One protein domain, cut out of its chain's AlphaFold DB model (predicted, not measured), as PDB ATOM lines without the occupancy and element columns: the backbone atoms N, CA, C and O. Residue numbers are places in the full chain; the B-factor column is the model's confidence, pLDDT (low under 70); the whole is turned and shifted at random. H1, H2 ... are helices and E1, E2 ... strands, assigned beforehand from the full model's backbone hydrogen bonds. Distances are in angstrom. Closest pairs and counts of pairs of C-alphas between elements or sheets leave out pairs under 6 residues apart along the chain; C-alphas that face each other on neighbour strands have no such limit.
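What this domain is: This is residues 31 to 103 of the 229 residues of an uncharacterized protein of Capnocytophaga sputigena (UniProt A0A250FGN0). One twisted sheet of five antiparallel strands makes the body, and its two longest strands, E2 and E3, bend sharply together, so that the far part of their hairpin swings away from the line of their first and last residues beside E1 and E4. The short helix H1 and the link before it, residues 79 to 87, lie at one end of the long axis, where H1 only grazes the sheet. The printed part has 73 residues, with five named strands and one named helix in the chain order E1 E2 E3 E4 H1 E5; the sheet's order is E1 E2 E3 E4 E5, and the class is mostly strand. It is elongated, spanning 43 by 27 by 16 A, and only just loose, close to compact, with a radius of gyration of the C-alphas of 13.9 A.

Where its parts are: E3, residues 52 to 63, is 29.7 A long from first to last C-alpha and bends by 70 degrees at residue 57. E2, residues 38 to 49, is 26.9 A long and bends by 82 degrees at residue 44. E4, residues 69 to 78, is 28.6 A long. E5, residues 93 to 101, is 24.0 A long, bends by 53 degrees at residue 96 and ends at C-alpha 101 (227.103, 209.428, 230.274). E1, residues 32 to 35, begins at C-alpha 32 (216.078, 193.342, 216.781). H1 is residues 88 to 91, with C-alpha 88 at (223.144, 199.524, 198.787).

How they stand to each other: E1, E2, E3 and E4 form a meander, each strand the antiparallel neighbour of the one before, and each successive pair is a hairpin. E2 and E3 stand at 153 degrees, with N 41 and O 59 at 2.9 A and N 47 and O 54 at 3.0 A. E3 and E4 also stand at 153 degrees, with N 60 and O 73 at 2.8 A. E4 and E5 are antiparallel at 163 degrees, with N 72 and O 98 at 2.9 A. E1 and E2 are antiparallel at 127 degrees, with N 40 and O 33 at 2.9 A. E1 and E5 are the edge strands and are apart. H1 is on the sheet but only grazes it, with its residues 88 to 91; the closest C-alphas of H1 and E4 are those of His 91 and Tyr 77, 5.7 A apart. H1 is too short for an O i to N i+4 pair, and its one O i to N i+3 pair is within hydrogen-bond range.

The domain as a whole: The two C-alphas farthest apart, those of Glu 85 and Asn 102, are 44.3 A apart. The printed part has no cut and no long link; E4 to H1, with 9 residues between them, is short, and the others are tight. The mean pLDDT of the printed part is 81.9, and residues 31 to 35 and 48 to 51 are under 70.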
ATOM      1  N   ASP A  31     212.944 193.012 213.905       55.53
ATOM      2  CA  ASP A  31     214.305 192.663 213.460       55.53
ATOM      3  C   ASP A  31     215.346 193.219 214.441       55.53
ATOM      4  O   ASP A  31     216.258 193.969 214.090       55.53
ATOM      5  N   THR A  32     215.152 192.927 215.728       61.88
ATOM      6  CA  THR A  32     216.078 193.342 216.781       61.88
ATOM      7  C   THR A  32     217.045 192.206 217.081       61.88
ATOM      8  O   THR A  32     216.628 191.153 217.560       61.88
ATOM      9  N   ILE A  33     218.336 192.434 216.845       69.19
ATOM     10  CA  ILE A  33     219.403 191.482 217.177       69.19
ATOM     11  C   ILE A  33     220.107 191.973 218.442       69.19
ATOM     12  O   ILE A  33     220.488 193.144 218.532       69.19
ATOM     13  N   TYR A  34     220.270 191.078 219.414       68.31
ATOM     14  CA  TYR A  34     221.010 191.320 220.650       68.31
ATOM     15  C   TYR A  34     222.270 190.456 220.668       68.31
ATOM     16  O   TYR A  34     222.177 189.230 220.640       68.31
ATOM     17  N   GLU A  35     223.434 191.089 220.768       68.62
ATOM     18  CA  GLU A  35     224.729 190.422 220.925       68.62
ATOM     19  C   GLU A  35     225.417 190.998 222.169       68.62
ATOM     20  O   GLU A  35     226.138 191.994 222.125       68.62
ATOM     21  N   GLY A  36     225.121 190.420 223.336       73.81
ATOM     22  CA  GLY A  36     225.605 190.941 224.616       73.81
ATOM     23  C   GLY A  36     225.077 192.352 224.906       73.81
ATOM     24  O   GLY A  36     223.873 192.545 225.064       73.81
ATOM     25  N   ARG A  37     225.982 193.337 224.999       74.69
ATOM     26  CA  ARG A  37     225.658 194.754 225.271       74.69
ATOM     27  C   ARG A  37     225.307 195.566 224.017       74.69
ATOM     28  O   ARG A  37     225.015 196.758 224.124       74.69
ATOM     29  N   TYR A  38     225.358 194.933 222.848       80.56
ATOM     30  CA  TYR A  38     225.051 195.535 221.561       80.56
ATOM     31  C   TYR A  38     223.633 195.173 221.116       80.56
ATOM     32  O   TYR A  38     223.228 194.007 221.152       80.56
ATOM     33  N   LYS A  39     222.882 196.183 220.677       86.19
ATOM     34  CA  LYS A  39     221.540 196.041 220.114       86.19
ATOM     35  C   LYS A  39     221.489 196.693 218.737       86.19
ATOM     36  O   LYS A  39     221.751 197.888 218.607       86.19
ATOM     37  N   ARG A  40     221.083 195.917 217.736       83.69
ATOM     38  CA  ARG A  40     220.794 196.374 216.373       83.69
ATOM     39  C   ARG A  40     219.288 196.458 216.175       83.69
ATOM     40  O   ARG A  40     218.583 195.497 216.470       83.69
ATOM     41  N   ILE A  41     218.807 197.593 215.680       83.50
ATOM     42  CA  ILE A  41     217.392 197.838 215.392       83.50
ATOM     43  C   ILE A  41     217.281 198.269 213.934       83.50
ATOM     44  O   ILE A  41     217.842 199.303 213.567       83.50
ATOM     45  N   ALA A  42     216.550 197.508 213.117       79.06
ATOM     46  CA  ALA A  42     216.156 197.974 211.791       79.06
ATOM     47  C   ALA A  42     215.350 199.273 211.931       79.06
ATOM     48  O   ALA A  42     214.404 199.356 212.719       79.06
ATOM     49  N   LYS A  43     215.750 200.306 211.198       77.62
ATOM     50  CA  LYS A  43     215.107 201.619 211.214       77.62
ATOM     51  C   LYS A  43     214.815 202.004 209.769       77.62
ATOM     52  O   LYS A  43     215.600 201.701 208.884       77.62
ATOM     53  N   ASP A  44     213.682 202.649 209.546       74.88
ATOM     54  CA  ASP A  44     213.377 203.327 208.288       74.88
ATOM     55  C   ASP A  44     213.056 204.771 208.655       74.88
ATOM     56  O   ASP A  44     211.963 205.106 209.115       74.88
ATOM     57  N   SER A  45     214.089 205.609 208.637       78.25
ATOM     58  CA  SER A  45     213.966 207.014 209.017       78.25
ATOM     59  C   SER A  45     214.869 207.887 208.168       78.25
ATOM     60  O   SER A  45     215.813 207.408 207.542       78.25
ATOM     61  N   LEU A  46     214.587 209.185 208.170       73.56
ATOM     62  CA  LEU A  46     215.382 210.171 207.457       73.56
ATOM     63  C   LEU A  46     216.050 211.112 208.450       73.56
ATOM     64  O   LEU A  46     215.395 211.643 209.346       73.56
ATOM     65  N   ILE A  47     217.341 211.363 208.244       74.88
ATOM     66  CA  ILE A  47     218.053 212.459 208.902       74.88
ATOM     67  C   ILE A  47     218.320 213.533 207.852       74.88
ATOM     68  O   ILE A  47     218.931 213.267 206.817       74.88
ATOM     69  N   ILE A  48     217.851 214.751 208.122       60.50
ATOM     70  CA  ILE A  48     218.027 215.908 207.241       60.50
ATOM     71  C   ILE A  48     219.067 216.841 207.862       60.50
ATOM     72  O   ILE A  48     218.904 217.298 208.994       60.50
ATOM     73  N   ARG A  49     220.118 217.156 207.103       62.47
ATOM     74  CA  ARG A  49     221.153 218.134 207.462       62.47
ATOM     75  C   ARG A  49     221.257 219.175 206.355       62.47
ATOM     76  O   ARG A  49     221.892 218.955 205.326       62.47
ATOM     77  N   GLY A  50     220.636 220.334 206.560       66.06
ATOM     78  CA  GLY A  50     220.562 221.359 205.519       66.06
ATOM     79  C   GLY A  50     219.837 220.825 204.280       66.06
ATOM     80  O   GLY A  50     218.639 220.568 204.341       66.06
ATOM     81  N   LYS A  51     220.563 220.665 203.166       66.88
ATOM     82  CA  LYS A  51     220.034 220.091 201.913       66.88
ATOM     83  C   LYS A  51     220.290 218.587 201.769       66.88
ATOM     84  O   LYS A  51     219.689 217.962 200.899       66.88
ATOM     85  N   ASP A  52     221.159 218.011 202.596       70.44
ATOM     86  CA  ASP A  52     221.465 216.586 202.543       70.44
ATOM     87  C   ASP A  52     220.390 215.794 203.289       70.44
ATOM     88  O   ASP A  52     219.970 216.164 204.386       70.44
ATOM     89  N   THR A  53     219.949 214.688 202.692       77.88
ATOM     90  CA  THR A  53     219.030 213.735 203.323       77.88
ATOM     91  C   THR A  53     219.684 212.362 203.336       77.88
ATOM     92  O   THR A  53     219.973 211.800 202.273       77.88
ATOM     93  N   ALA A  54     219.907 211.834 204.534       83.38
ATOM     94  CA  ALA A  54     220.359 210.470 204.745       83.38
ATOM     95  C   ALA A  54     219.155 209.559 204.998       83.38
ATOM     96  O   ALA A  54     218.258 209.904 205.772       83.38
ATOM     97  N   THR A  55     219.154 208.400 204.347       85.88
ATOM     98  CA  THR A  55     218.254 207.291 204.668       85.88
ATOM     99  C   THR A  55     218.942 206.444 205.719       85.88
ATOM    100  O   THR A  55     220.080 206.034 205.516       85.88
ATOM    101  N   ILE A  56     218.283 206.231 206.850       87.69
ATOM    102  CA  ILE A  56     218.789 205.418 207.952       87.69
ATOM    103  C   ILE A  56     218.123 204.061 207.878       87.69
ATOM    104  O   ILE A  56     216.895 203.989 207.891       87.69
ATOM    105  N   ASN A  57     218.951 203.026 207.869       86.69
ATOM    106  CA  ASN A  57     218.546 201.627 207.801       86.69
ATOM    107  C   ASN A  57     218.640 200.941 209.166       86.69
ATOM    108  O   ASN A  57     217.985 199.929 209.415       86.69
ATOM    109  N   GLU A  58     219.494 201.458 210.050       89.94
ATOM    110  CA  GLU A  58     219.850 200.763 211.277       89.94
ATOM    111  C   GLU A  58     220.194 201.749 212.402       89.94
ATOM    112  O   GLU A  58     220.915 202.726 212.207       89.94
ATOM    113  N   LEU A  59     219.700 201.465 213.607       90.19
ATOM    114  CA  LEU A  59     220.188 202.050 214.850       90.19
ATOM    115  C   LEU A  59     220.974 200.992 215.627       90.19
ATOM    116  O   LEU A  59     220.439 199.936 215.976       90.19
ATOM    117  N   ARG A  60     222.227 201.311 215.939       92.56
ATOM    118  CA  ARG A  60     223.093 200.541 216.835       92.56
ATOM    119  C   ARG A  60     223.106 201.187 218.206       92.56
ATOM    120  O   ARG A  60     223.310 202.392 218.308       92.56
ATOM    121  N   ILE A  61     222.912 200.389 219.246       91.88
ATOM    122  CA  ILE A  61     223.008 200.822 220.639       91.88
ATOM    123  C   ILE A  61     224.062 199.965 221.319       91.88
ATOM    124  O   ILE A  61     223.982 198.737 221.255       91.88
ATOM    125  N   TYR A  62     225.022 200.600 221.977       91.00
ATOM    126  CA  TYR A  62     226.043 199.913 222.756       91.00
ATOM    127  C   TYR A  62     226.045 200.422 224.196       91.00
ATOM    128  O   TYR A  62     226.177 201.620 224.446       91.00
ATOM    129  N   GLN A  63     225.892 199.505 225.150       89.81
ATOM    130  CA  GLN A  63     225.990 199.788 226.582       89.81
ATOM    131  C   GLN A  63     227.410 199.480 227.072       89.81
ATOM    132  O   GLN A  63     227.905 198.375 226.872       89.81
ATOM    133  N   PHE A  64     228.061 200.413 227.761       87.19
ATOM    134  CA  PHE A  64     229.412 200.206 228.299       87.19
ATOM    135  C   PHE A  64     229.402 199.474 229.650       87.19
ATOM    136  O   PHE A  64     228.366 199.377 230.316       87.19
ATOM    137  N   ASP A  65     230.569 198.972 230.077       85.69
ATOM    138  CA  ASP A  65     230.730 198.183 231.309       85.69
ATOM    139  C   ASP A  65     230.340 198.922 232.594       85.69
ATOM    140  O   ASP A  65     229.877 198.296 233.547       85.69
ATOM    141  N   ASN A  66     230.447 200.251 232.593       84.50
ATOM    142  CA  ASN A  66     230.068 201.098 233.721       84.50
ATOM    143  C   ASN A  66     228.547 201.289 233.880       84.50
ATOM    144  O   ASN A  66     228.131 201.950 234.825       84.50
ATOM    145  N   ASN A  67     227.723 200.711 232.993       74.44
ATOM    146  CA  ASN A  67     226.250 200.771 232.967       74.44
ATOM    147  C   ASN A  67     225.633 202.183 232.895       74.44
ATOM    148  O   ASN A  67     224.417 202.318 232.782       74.44
ATOM    149  N   THR A  68     226.444 203.234 232.940       86.62
ATOM    150  CA  THR A  68     226.020 204.634 232.859       86.62
ATOM    151  C   THR A  68     226.215 205.214 231.475       86.62
ATOM    152  O   THR A  68     225.539 206.183 231.122       86.62
ATOM    153  N   ASP A  69     227.144 204.637 230.715       91.50
ATOM    154  CA  ASP A  69     227.540 205.159 229.424       91.50
ATOM    155  C   ASP A  69     226.904 204.323 228.313       91.50
ATOM    156  O   ASP A  69     226.911 203.087 228.356       91.50
ATOM    157  N   VAL A  70     226.336 205.010 227.326       93.06
ATOM    158  CA  VAL A  70     225.643 204.420 226.176       93.06
ATOM    159  C   VAL A  70     226.012 205.196 224.926       93.06
ATOM    160  O   VAL A  70     226.007 206.428 224.948       93.06
ATOM    161  N   SER A  71     226.261 204.491 223.825       94.56
ATOM    162  CA  SER A  71     226.307 205.102 222.499       94.56
ATOM    163  C   SER A  71     225.128 204.677 221.629       94.56
ATOM    164  O   SER A  71     224.646 203.543 221.701       94.56
ATOM    165  N   TYR A  72     224.667 205.615 220.805       93.75
ATOM    166  CA  TYR A  72     223.678 205.408 219.755       93.75
ATOM    167  C   TYR A  72     224.306 205.800 218.421       93.75
ATOM    168  O   TYR A  72     224.636 206.970 218.237       93.75
ATOM    169  N   THR A  73     224.408 204.866 217.479       94.19
ATOM    170  CA  THR A  73     224.898 205.149 216.125       94.19
ATOM    171  C   THR A  73     223.811 204.878 215.100       94.19
ATOM    172  O   THR A  73     223.307 203.759 214.980       94.19
ATOM    173  N   TYR A  74     223.484 205.900 214.323       91.56
ATOM    174  CA  TYR A  74     222.588 205.824 213.179       91.56
ATOM    175  C   TYR A  74     223.395 205.451 211.942       91.56
ATOM    176  O   TYR A  74     224.269 206.212 211.532       91.56
ATOM    177  N   TRP A  75     223.099 204.296 211.354       91.19
ATOM    178  CA  TRP A  75     223.745 203.782 210.148       91.19
ATOM    179  C   TRP A  75     222.806 203.898 208.954       91.19
ATOM    180  O   TRP A  75     221.610 203.593 209.033       91.19
ATOM    181  N   GLY A  76     223.359 204.340 207.836       89.94
ATOM    182  CA  GLY A  76     222.587 204.633 206.642       89.94
ATOM    183  C   GLY A  76     223.457 205.164 205.520       89.94
ATOM    184  O   GLY A  76     224.674 205.021 205.544       89.94
ATOM    185  N   TYR A  77     222.830 205.805 204.545       86.44
ATOM    186  CA  TYR A  77     223.514 206.366 203.386       86.44
ATOM    187  C   TYR A  77     222.857 207.670 202.937       86.44
ATOM    188  O   TYR A  77     221.671 207.924 203.167       86.44
ATOM    189  N   TYR A  78     223.616 208.497 202.228       80.94
ATOM    190  CA  TYR A  78     223.090 209.679 201.554       80.94
ATOM    191  C   TYR A  78     222.635 209.300 200.144       80.94
ATOM    192  O   TYR A  78     223.377 208.684 199.387       80.94
ATOM    193  N   LYS A  79     221.412 209.676 199.748       75.69
ATOM    194  CA  LYS A  79     220.845 209.251 198.448       75.69
ATOM    195  C   LYS A  79     221.696 209.650 197.241       75.69
ATOM    196  O   LYS A  79     221.739 208.931 196.255       75.69
ATOM    197  N   LYS A  80     222.371 210.797 197.328       76.62
ATOM    198  CA  LYS A  80     223.260 211.301 196.275       76.62
ATOM    199  C   LYS A  80     224.558 210.493 196.135       76.62
ATOM    200  O   LYS A  80     225.302 210.744 195.196       76.62
ATOM    201  N   ASP A  81     224.889 209.645 197.108       75.88
ATOM    202  CA  ASP A  81     226.112 208.828 197.183       75.88
ATOM    203  C   ASP A  81     225.926 207.397 196.686       75.88
ATOM    204  O   ASP A  81     226.903 206.658 196.602       75.88
ATOM    205  N   ILE A  82     224.694 207.006 196.363       79.06
ATOM    206  CA  ILE A  82     224.417 205.669 195.848       79.06
ATOM    207  C   ILE A  82     224.859 205.600 194.391       79.06
ATOM    208  O   ILE A  82     224.408 206.391 193.558       79.06
ATOM    209  N   ASP A  83     225.703 204.620 194.096       79.31
ATOM    210  CA  ASP A  83     225.949 204.163 192.738       79.31
ATOM    211  C   ASP A  83     224.957 203.024 192.446       79.31
ATOM    212  O   ASP A  83     224.993 202.011 193.145       79.31
ATOM    213  N   PRO A  84     224.054 203.156 191.455       75.31
ATOM    214  CA  PRO A  84     223.058 202.126 191.154       75.31
ATOM    215  C   PRO A  84     223.664 200.779 190.730       75.31
ATOM    216  O   PRO A  84     222.955 199.772 190.737       75.31
ATOM    217  N   GLU A  85     224.944 200.734 190.352       82.81
ATOM    218  CA  GLU A  85     225.654 199.497 190.006       82.81
ATOM    219  C   GLU A  85     226.253 198.783 191.233       82.81
ATOM    220  O   GLU A  85     226.674 197.625 191.147       82.81
ATOM    221  N   VAL A  86     226.275 199.442 192.394       79.31
ATOM    222  CA  VAL A  86     226.864 198.931 193.633       79.31
ATOM    223  C   VAL A  86     225.748 198.582 194.629       79.31
ATOM    224  O   VAL A  86     224.828 199.366 194.832       79.31
ATOM    225  N   PRO A  87     225.794 197.410 195.295       73.69
ATOM    226  CA  PRO A  87     224.779 197.061 196.286       73.69
ATOM    227  C   PRO A  87     224.680 198.085 197.428       73.69
ATOM    228  O   PRO A  87     225.693 198.394 198.057       73.69
ATOM    229  N   ASP A  88     223.455 198.503 197.768       70.62
ATOM    230  CA  ASP A  88     223.144 199.524 198.787       70.62
ATOM    231  C   ASP A  88     223.914 199.354 200.104       70.62
ATOM    232  O   ASP A  88     224.375 200.329 200.694       70.62
ATOM    233  N   TYR A  89     224.104 198.110 200.562       72.75
ATOM    234  CA  TYR A  89     224.784 197.829 201.829       72.75
ATOM    235  C   TYR A  89     226.243 198.309 201.861       72.75
ATOM    236  O   TYR A  89     226.776 198.549 202.942       72.75
ATOM    237  N   LYS A  90     226.894 198.461 200.699       79.94
ATOM    238  CA  LYS A  90     228.265 198.989 200.600       79.94
ATOM    239  C   LYS A  90     228.338 200.501 200.804       79.94
ATOM    240  O   LYS A  90     229.425 201.012 201.048       79.94
ATOM    241  N   HIS A  91     227.207 201.194 200.729       79.44
ATOM    242  CA  HIS A  91     227.105 202.628 200.991       79.44
ATOM    243  C   HIS A  91     226.698 202.935 202.437       79.44
ATOM    244  O   HIS A  91     226.646 204.106 202.813       79.44
ATOM    245  N   ILE A  92     226.394 201.911 203.246       85.19
ATOM    246  CA  ILE A  92     225.983 202.103 204.636       85.19
ATOM    247  C   ILE A  92     227.205 202.481 205.475       85.19
ATOM    248  O   ILE A  92     228.097 201.668 205.719       85.19
ATOM    249  N   ILE A  93     227.189 203.710 205.969       86.88
ATOM    250  CA  ILE A  93     228.180 204.286 206.874       86.88
ATOM    251  C   ILE A  93     227.496 204.729 208.176       86.88
ATOM    252  O   ILE A  93     226.267 204.884 208.206       86.88
ATOM    253  N   PRO A  94     228.251 204.969 209.261       89.31
ATOM    254  CA  PRO A  94     227.766 205.822 210.336       89.31
ATOM    255  C   PRO A  94     227.347 207.170 209.743       89.31
ATOM    256  O   PRO A  94     228.046 207.730 208.905       89.31
ATOM    257  N   ILE A  95     226.191 207.682 210.149       89.62
ATOM    258  CA  ILE A  95     225.687 209.002 209.749       89.62
ATOM    259  C   ILE A  95     225.769 209.959 210.932       89.62
ATOM    260  O   ILE A  95     226.180 211.111 210.781       89.62
ATOM    261  N   ARG A  96     225.373 209.475 212.116       90.75
ATOM    262  CA  ARG A  96     225.423 210.241 213.358       90.75
ATOM    263  C   ARG A  96     225.611 209.341 214.564       90.75
ATOM    264  O   ARG A  96     224.954 208.302 214.665       90.75
ATOM    265  N   GLU A  97     226.438 209.792 215.488       94.31
ATOM    266  CA  GLU A  97     226.692 209.143 216.765       94.31
ATOM    267  C   GLU A  97     226.326 210.065 217.912       94.31
ATOM    268  O   GLU A  97     226.491 211.280 217.833       94.31
ATOM    269  N   TYR A  98     225.819 209.472 218.983       94.81
ATOM    270  CA  TYR A  98     225.557 210.158 220.234       94.81
ATOM    271  C   TYR A  98     226.145 209.347 221.366       94.81
ATOM    272  O   TYR A  98     225.846 208.156 221.494       94.81
ATOM    273  N   TYR A  99     226.912 210.007 222.221       95.88
ATOM    274  CA  TYR A  99     227.478 209.407 223.409       95.88
ATOM    275  C   TYR A  99     226.882 210.046 224.656       95.88
ATOM    276  O   TYR A  99     226.934 211.263 224.863       95.88
ATOM    277  N   PHE A 100     226.293 209.200 225.491       94.50
ATOM    278  CA  PHE A 100     225.675 209.583 226.744       94.50
ATOM    279  C   PHE A 100     226.480 209.031 227.907       94.50
ATOM    280  O   PHE A 100     226.912 207.882 227.880       94.50
ATOM    281  N   ARG A 101     226.593 209.831 228.964       93.19
ATOM    282  CA  ARG A 101     227.103 209.428 230.274       93.19
ATOM    283  C   ARG A 101     226.112 209.863 231.334       93.19
ATOM    284  O   ARG A 101     225.734 211.033 231.383       93.19
ATOM    285  N   ASN A 102     225.679 208.937 232.185       91.06
ATOM    286  CA  ASN A 102     224.665 209.201 233.213       91.06
ATOM    287  C   ASN A 102     223.391 209.849 232.631       91.06
ATOM    288  O   ASN A 102     222.866 210.813 233.188       91.06
ATOM    289  N   ASN A 103     222.919 209.353 231.480       88.81
ATOM    290  CA  ASN A 103     221.781 209.901 230.723       88.81
ATOM    291  C   ASN A 103     221.935 211.362 230.249       88.81
ATOM    292  O   ASN A 103     220.957 211.967 229.814       88.81
TER     293      ASN A 103